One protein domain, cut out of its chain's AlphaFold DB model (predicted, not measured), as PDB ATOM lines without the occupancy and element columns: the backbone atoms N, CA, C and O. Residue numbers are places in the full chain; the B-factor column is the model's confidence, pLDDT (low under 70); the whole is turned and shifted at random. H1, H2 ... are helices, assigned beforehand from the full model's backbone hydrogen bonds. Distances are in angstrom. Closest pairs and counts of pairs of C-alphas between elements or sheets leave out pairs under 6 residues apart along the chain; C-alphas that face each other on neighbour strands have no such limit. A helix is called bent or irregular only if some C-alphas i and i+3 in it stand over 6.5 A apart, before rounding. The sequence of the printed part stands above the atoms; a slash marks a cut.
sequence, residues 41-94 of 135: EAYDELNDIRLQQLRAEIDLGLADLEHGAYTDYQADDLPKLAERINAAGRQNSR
ATOM      1  N   GLU A  41      44.774  40.331  45.915       96.19
ATOM      2  CA  GLU A  41      44.050  40.195  44.653       96.19
ATOM      3  C   GLU A  41      44.355  38.845  43.993       96.19
ATOM      4  O   GLU A  41      43.439  38.110  43.642       96.19
ATOM      5  N   ALA A  42      45.636  38.466  43.921       94.38
ATOM      6  CA  ALA A  42      46.043  37.168  43.388       94.38
ATOM      7  C   ALA A  42      45.525  35.997  44.242       94.38
ATOM      8  O   ALA A  42      45.179  34.940  43.719       94.38
ATOM      9  N   TYR A  43      45.468  36.159  45.568       95.62
ATOM     10  CA  TYR A  43      44.880  35.145  46.443       95.62
ATOM     11  C   TYR A  43      43.370  34.991  46.216       95.62
ATOM     12  O   TYR A  43      42.870  33.868  46.210       95.62
ATOM     13  N   ASP A  44      42.651  36.093  46.021       96.38
ATOM     14  CA  ASP A  44      41.212  36.074  45.755       96.38
ATOM     15  C   ASP A  44      40.898  35.404  44.424       96.38
ATOM     16  O   ASP A  44      40.090  34.483  44.398       96.38
ATOM     17  N   GLU A  45      41.629  35.754  43.365       94.81
ATOM     18  CA  GLU A  45      41.505  35.108  42.055       94.81
ATOM     19  C   GLU A  45      41.718  33.586  42.149       94.81
ATOM     20  O   GLU A  45      40.940  32.799  41.611       94.81
ATOM     21  N   LEU A  46      42.722  33.142  42.917       92.75
ATOM     22  CA  LEU A  46      42.940  31.714  43.168       92.75
ATOM     23  C   LEU A  46      41.765  31.050  43.899       92.75
ATOM     24  O   LEU A  46      41.488  29.873  43.657       92.75
ATOM     25  N   ASN A  47      41.090  31.751  44.812       92.25
ATOM     26  CA  ASN A  47      39.916  31.207  45.495       92.25
ATOM     27  C   ASN A  47      38.683  31.194  44.598       92.25
ATOM     28  O   ASN A  47      37.937  30.217  44.640       92.25
ATOM     29  N   ASP A  48      38.504  32.210  43.762       94.31
ATOM     30  CA  ASP A  48      37.412  32.264  42.795       94.31
ATOM     31  C   ASP A  48      37.522  31.118  41.791       94.31
ATOM     32  O   ASP A  48      36.542  30.410  41.562       94.31
ATOM     33  N   ILE A  49      38.727  30.843  41.281       92.62
ATOM     34  CA  ILE A  49      38.983  29.689  40.409       92.62
ATOM     35  C   ILE A  49      38.639  28.376  41.128       92.62
ATOM     36  O   ILE A  49      37.956  27.524  40.561       92.62
ATOM     37  N   ARG A  50      39.060  28.197  42.388       87.69
ATOM     38  CA  ARG A  50      38.721  26.990  43.172       87.69
ATOM     39  C   ARG A  50      37.218  26.848  43.391       87.69
ATOM     40  O   ARG A  50      36.691  25.740  43.329       87.69
ATOM     41  N   LEU A  51      36.525  27.952  43.657       90.75
ATOM     42  CA  LEU A  51      35.081  27.957  43.847       90.75
ATOM     43  C   LEU A  51      34.352  27.617  42.544       90.75
ATOM     44  O   LEU A  51      33.404  26.836  42.564       90.75
ATOM     45  N   GLN A  52      34.800  28.167  41.416       90.56
ATOM     46  CA  GLN A  52      34.278  27.832  40.091       90.56
ATOM     47  C   GLN A  52      34.488  26.350  39.765       90.56
ATOM     48  O   GLN A  52      33.555  25.700  39.303       90.56
ATOM     49  N   GLN A  53      35.664  25.796  40.069       87.25
ATOM     50  CA  GLN A  53      35.941  24.365  39.908       87.25
ATOM     51  C   GLN A  53      34.998  23.505  40.753       87.25
ATOM     52  O   GLN A  53      34.403  22.565  40.238       87.25
ATOM     53  N   LEU A  54      34.820  23.848  42.031       89.50
ATOM     54  CA  LEU A  54      33.902  23.125  42.909       89.50
ATOM     55  C   LEU A  54      32.466  23.155  42.374       89.50
ATOM     56  O   LEU A  54      31.792  22.130  42.383       89.50
ATOM     57  N   ARG A  55      32.005  24.317  41.901       91.19
ATOM     58  CA  ARG A  55      30.673  24.462  41.300       91.19
ATOM     59  C   ARG A  55      30.518  23.584  40.061       91.19
ATOM     60  O   ARG A  55      29.545  22.850  39.981       91.19
ATOM     61  N   ALA A  56      31.504  23.588  39.167       87.69
ATOM     62  CA  ALA A  56      31.475  22.757  37.965       87.69
ATOM     63  C   ALA A  56      31.399  21.253  38.287       87.69
ATOM     64  O   ALA A  56      30.644  20.529  37.647       87.69
ATOM     65  N   GLU A  57      32.137  20.774  39.293       87.12
ATOM     66  CA  GLU A  57      32.067  19.369  39.730       87.12
ATOM     67  C   GLU A  57      30.698  19.015  40.338       87.12
ATOM     68  O   GLU A  57      30.199  17.907  40.143       87.12
ATOM     69  N   ILE A  58      30.060  19.953  41.047       91.50
ATOM     70  CA  ILE A  58      28.696  19.763  41.559       91.50
ATOM     71  C   ILE A  58      27.700  19.671  40.403       91.50
ATOM     72  O   ILE A  58      26.884  18.754  40.394       91.50
ATOM     73  N   ASP A  59      27.785  20.573  39.424       90.56
ATOM     74  CA  ASP A  59      26.895  20.575  38.259       90.56
ATOM     75  C   ASP A  59      27.015  19.264  37.465       90.56
ATOM     76  O   ASP A  59      26.005  18.696  37.048       90.56
ATOM     77  N   LEU A  60      28.236  18.732  37.324       88.19
ATOM     78  CA  LEU A  60      28.468  17.403  36.748       88.19
ATOM     79  C   LEU A  60      27.780  16.301  37.559       88.19
ATOM     80  O   LEU A  60      27.081  15.470  36.989       88.19
ATOM     81  N   GLY A  61      27.934  16.313  38.885       88.25
ATOM     82  CA  GLY A  61      27.274  15.341  39.755       88.25
ATOM     83  C   GLY A  61      25.746  15.411  39.679       88.25
ATOM     84  O   GLY A  61      25.087  14.377  39.703       88.25
ATOM     85  N   LEU A  62      25.169  16.608  39.548       93.38
ATOM     86  CA  LEU A  62      23.726  16.780  39.357       93.38
ATOM     87  C   LEU A  62      23.261  16.186  38.021       93.38
ATOM     88  O   LEU A  62      22.267  15.465  38.002       93.38
ATOM     89  N   ALA A  63      24.004  16.414  36.936       90.56
ATOM     90  CA  ALA A  63      23.709  15.797  35.644       90.56
ATOM     91  C   ALA A  63      23.812  14.260  35.703       90.56
ATOM     92  O   ALA A  63      22.953  13.559  35.171       90.56
ATOM     93  N   ASP A  64      24.813  13.716  36.404       89.62
ATOM     94  CA  ASP A  64      24.935  12.271  36.625       89.62
ATOM     95  C   ASP A  64      23.695  11.708  37.348       89.62
ATOM     96  O   ASP A  64      23.182  10.654  36.965       89.62
ATOM     97  N   LEU A  65      23.158  12.421  38.347       89.94
ATOM     98  CA  LEU A  65      21.920  12.025  39.028       89.94
ATOM     99  C   LEU A  65      20.713  12.021  38.081       89.94
ATOM    100  O   LEU A  65      19.938  11.064  38.102       89.94
ATOM    101  N   GLU A  66      20.562  13.048  37.240       91.88
ATOM    102  CA  GLU A  66      19.486  13.124  36.237       91.88
ATOM    103  C   GLU A  66      19.541  11.954  35.244       91.88
ATOM    104  O   GLU A  66      18.504  11.450  34.808       91.88
ATOM    105  N   HIS A  67      20.745  11.475  34.929       91.31
ATOM    106  CA  HIS A  67      20.972  10.337  34.040       91.31
ATOM    107  C   HIS A  67      20.963   8.972  34.746       91.31
ATOM    108  O   HIS A  67      21.216   7.950  34.106       91.31
ATOM    109  N   GLY A  68      20.674   8.921  36.049       91.88
ATOM    110  CA  GLY A  68      20.684   7.676  36.818       91.88
ATOM    111  C   GLY A  68      22.085   7.091  37.038       91.88
ATOM    112  O   GLY A  68      22.218   5.934  37.435       91.88
ATOM    113  N   ALA A  69      23.143   7.870  36.805       91.44
ATOM    114  CA  ALA A  69      24.536   7.482  36.988       91.44
ATOM    115  C   ALA A  69      24.968   7.607  38.461       91.44
ATOM    116  O   ALA A  69      25.954   8.260  38.797       91.44
ATOM    117  N   TYR A  70      24.231   6.949  39.357       89.81
ATOM    118  CA  TYR A  70      24.511   6.925  40.791       89.81
ATOM    119  C   TYR A  70      24.644   5.496  41.322       89.81
ATOM    120  O   TYR A  70      24.428   4.509  40.622       89.81
ATOM    121  N   THR A  71      25.087   5.367  42.570       88.06
ATOM    122  CA  THR A  71      25.179   4.078  43.262       88.06
ATOM    123  C   THR A  71      24.472   4.192  44.598       88.06
ATOM    124  O   THR A  71      24.829   5.048  45.408       88.06
ATOM    125  N   ASP A  72      23.500   3.316  44.834       89.69
ATOM    126  CA  ASP A  72      22.842   3.202  46.128       89.69
ATOM    127  C   ASP A  72      23.753   2.497  47.134       89.69
ATOM    128  O   ASP A  72      24.342   1.450  46.855       89.69
ATOM    129  N   TYR A  73      23.845   3.070  48.331       87.69
ATOM    130  CA  TYR A  73      24.549   2.483  49.465       87.69
ATOM    131  C   TYR A  73      23.557   2.209  50.592       87.69
ATOM    132  O   TYR A  73      22.723   3.053  50.916       87.69
ATOM    133  N   GLN A  74      23.671   1.037  51.216       90.44
ATOM    134  CA  GLN A  74      22.940   0.731  52.443       90.44
ATOM    135  C   GLN A  74      23.599   1.428  53.640       90.44
ATOM    136  O   GLN A  74      24.799   1.712  53.620       90.44
ATOM    137  N   ALA A  75      22.825   1.674  54.702       89.12
ATOM    138  CA  ALA A  75      23.308   2.368  55.901       89.12
ATOM    139  C   ALA A  75      24.556   1.702  56.517       89.12
ATOM    140  O   ALA A  75      25.488   2.394  56.927       89.12
ATOM    141  N   ASP A  76      24.611   0.369  56.491       91.06
ATOM    142  CA  ASP A  76      25.716  -0.427  57.041       91.06
ATOM    143  C   ASP A  76      27.032  -0.280  56.250       91.06
ATOM    144  O   ASP A  76      28.115  -0.540  56.780       91.06
ATOM    145  N   ASP A  77      26.970   0.173  54.992       89.44
ATOM    146  CA  ASP A  77      28.137   0.345  54.119       89.44
ATOM    147  C   ASP A  77      28.670   1.786  54.084       89.44
ATOM    148  O   ASP A  77      29.782   2.025  53.598       89.44
ATOM    149  N   LEU A  78      27.934   2.748  54.653       88.81
ATOM    150  CA  LEU A  78      28.360   4.150  54.737       88.81
ATOM    151  C   LEU A  78      29.717   4.343  55.437       88.81
ATOM    152  O   LEU A  78      30.511   5.146  54.937       88.81
ATOM    153  N   PRO A  79      30.061   3.610  56.518       92.12
ATOM    154  CA  PRO A  79      31.384   3.723  57.130       92.12
ATOM    155  C   PRO A  79      32.513   3.363  56.155       92.12
ATOM    156  O   PRO A  79      33.489   4.105  56.031       92.12
ATOM    157  N   LYS A  80      32.351   2.280  55.383       88.88
ATOM    158  CA  LYS A  80      33.341   1.839  54.385       88.88
ATOM    159  C   LYS A  80      33.459   2.836  53.233       88.88
ATOM    160  O   LYS A  80      34.552   3.075  52.715       88.88
ATOM    161  N   LEU A  81      32.341   3.431  52.814       88.94
ATOM    162  CA  LEU A  81      32.342   4.486  51.803       88.94
ATOM    163  C   LEU A  81      33.096   5.726  52.298       88.94
ATOM    164  O   LEU A  81      33.974   6.228  51.594       88.94
ATOM    165  N   ALA A  82      32.806   6.187  53.515       89.06
ATOM    166  CA  ALA A  82      33.482   7.330  54.119       89.06
ATOM    167  C   ALA A  82      34.995   7.091  54.236       89.06
ATOM    168  O   ALA A  82      35.791   7.976  53.916       89.06
ATOM    169  N   GLU A  83      35.419   5.883  54.619       89.38
ATOM    170  CA  GLU A  83      36.835   5.506  54.640       89.38
ATOM    171  C   GLU A  83      37.496   5.621  53.263       89.38
ATOM    172  O   GLU A  83      38.589   6.186  53.157       89.38
ATOM    173  N   ARG A  84      36.829   5.149  52.201       86.81
ATOM    174  CA  ARG A  84      37.324   5.252  50.818       86.81
ATOM    175  C   ARG A  84      37.441   6.702  50.355       86.81
ATOM    176  O   ARG A  84      38.474   7.068  49.793       86.81
ATOM    177  N   ILE A  85      36.428   7.529  50.618       88.31
ATOM    178  CA  ILE A  85      36.431   8.960  50.270       88.31
ATOM    179  C   ILE A  85      37.567   9.673  51.005       88.31
ATOM    180  O   ILE A  85      38.369  10.377  50.392       88.31
ATOM    181  N   ASN A  86      37.705   9.428  52.308       88.88
ATOM    182  CA  ASN A  86      38.769  10.017  53.115       88.88
ATOM    183  C   ASN A  86      40.161   9.546  52.668       88.88
ATOM    184  O   ASN A  86      41.103  10.340  52.639       88.88
ATOM    185  N   ALA A  87      40.317   8.272  52.295       85.62
ATOM    186  CA  ALA A  87      41.567   7.751  51.747       85.62
ATOM    187  C   ALA A  87      41.932   8.429  50.419       85.62
ATOM    188  O   ALA A  87      43.063   8.897  50.268       85.62
ATOM    189  N   ALA A  88      40.969   8.567  49.503       83.75
ATOM    190  CA  ALA A  88      41.156   9.278  48.240       83.75
ATOM    191  C   ALA A  88      41.507  10.763  48.463       83.75
ATOM    192  O   ALA A  88      42.447  11.278  47.854       83.75
ATOM    193  N   GLY A  89      40.834  11.434  49.404       81.12
ATOM    194  CA  GLY A  89      41.110  12.824  49.777       81.12
ATOM    195  C   GLY A  89      42.524  13.039  50.331       81.12
ATOM    196  O   GLY A  89      43.202  13.997  49.952       81.12
ATOM    197  N   ARG A  90      43.031  12.115  51.164       78.31
ATOM    198  CA  ARG A  90      44.427  12.137  51.652       78.31
ATOM    199  C   ARG A  90      45.451  11.962  50.526       78.31
ATOM    200  O   ARG A  90      46.543  12.523  50.593       78.31
ATOM    201  N   GLN A  91      45.114  11.178  49.501       75.12
ATOM    202  CA  GLN A  91      45.966  10.987  48.328       75.12
ATOM    203  C   GLN A  91      46.019  12.258  47.466       75.12
ATOM    204  O   GLN A  91      47.097  12.645  47.012       75.12
ATOM    205  N   ASN A  92      44.872  12.924  47.287       68.69
ATOM    206  CA  ASN A  92      44.752  14.135  46.474       68.69
ATOM    207  C   ASN A  92      45.362  15.371  47.135       68.69
ATOM    208  O   ASN A  92      46.001  16.154  46.448       68.69
ATOM    209  N   SER A  93      45.268  15.518  48.457       60.47
ATOM    210  CA  SER A  93      45.874  16.650  49.187       60.47
ATOM    211  C   SER A  93      47.410  16.683  49.131       60.47
ATOM    212  O   SER A  93      48.016  17.705  49.444       60.47
ATOM    213  N   ARG A  94      48.059  15.593  48.691       57.72
ATOM    214  CA  ARG A  94      49.509  15.544  48.423       57.72
ATOM    215  C   ARG A  94      49.891  15.922  46.991       57.72
ATOM    216  O   ARG A  94      51.073  16.128  46.728       57.72
TER     217      ARG A  94
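Overview. This is residues 41 to 94 of the 135 residues of the protein "Antitoxin" of Thiocapsa marina 5811 (UniProt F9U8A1). A long helix, H1, and a shorter one, H2, make the two arms of an open, flat U, with an outstretched link, residues 67 to 74, joining them and an empty middle between them. H2 folds back from the link roughly against the direction of H1. The printed part has 54 residues with two named helices, H1 then H2, and no named strand; its class is all helix. It is only just extended, close to loose, with a radius of gyration of the C-alphas of 15.2 A and spans of 46 by 29 by 14 A.

Arrangement. H1, residues 41 to 66, and H2, residues 75 to 92, are apart, with no C-alpha of the one within 8 A of the other. Residues 41 to 60 of H1 stand free, as do residues 82 to 94, of which 82 to 92 belong to H2. In H1 every O i to N i+4 pair is within hydrogen-bond range; in H2, 12 of 14 are.

Along the chain. H1 is 37.5 A long, from C-alpha 41 at (44.050, 40.195, 44.653) to C-alpha 66 at (19.486, 13.124, 36.237). H2 is 26.2 A long and ends with C-alpha 92 at (44.752, 14.135, 46.474); it is irregular, C-alphas 76 and 79 being 7.0 A apart.

Size, cuts and confidence. The two C-alphas farthest apart, those of Glu 41 and Asp 76, are 46.3 A apart. The printed part has no cut, and the link is short. Residues 92 to 94 have pLDDT under 70.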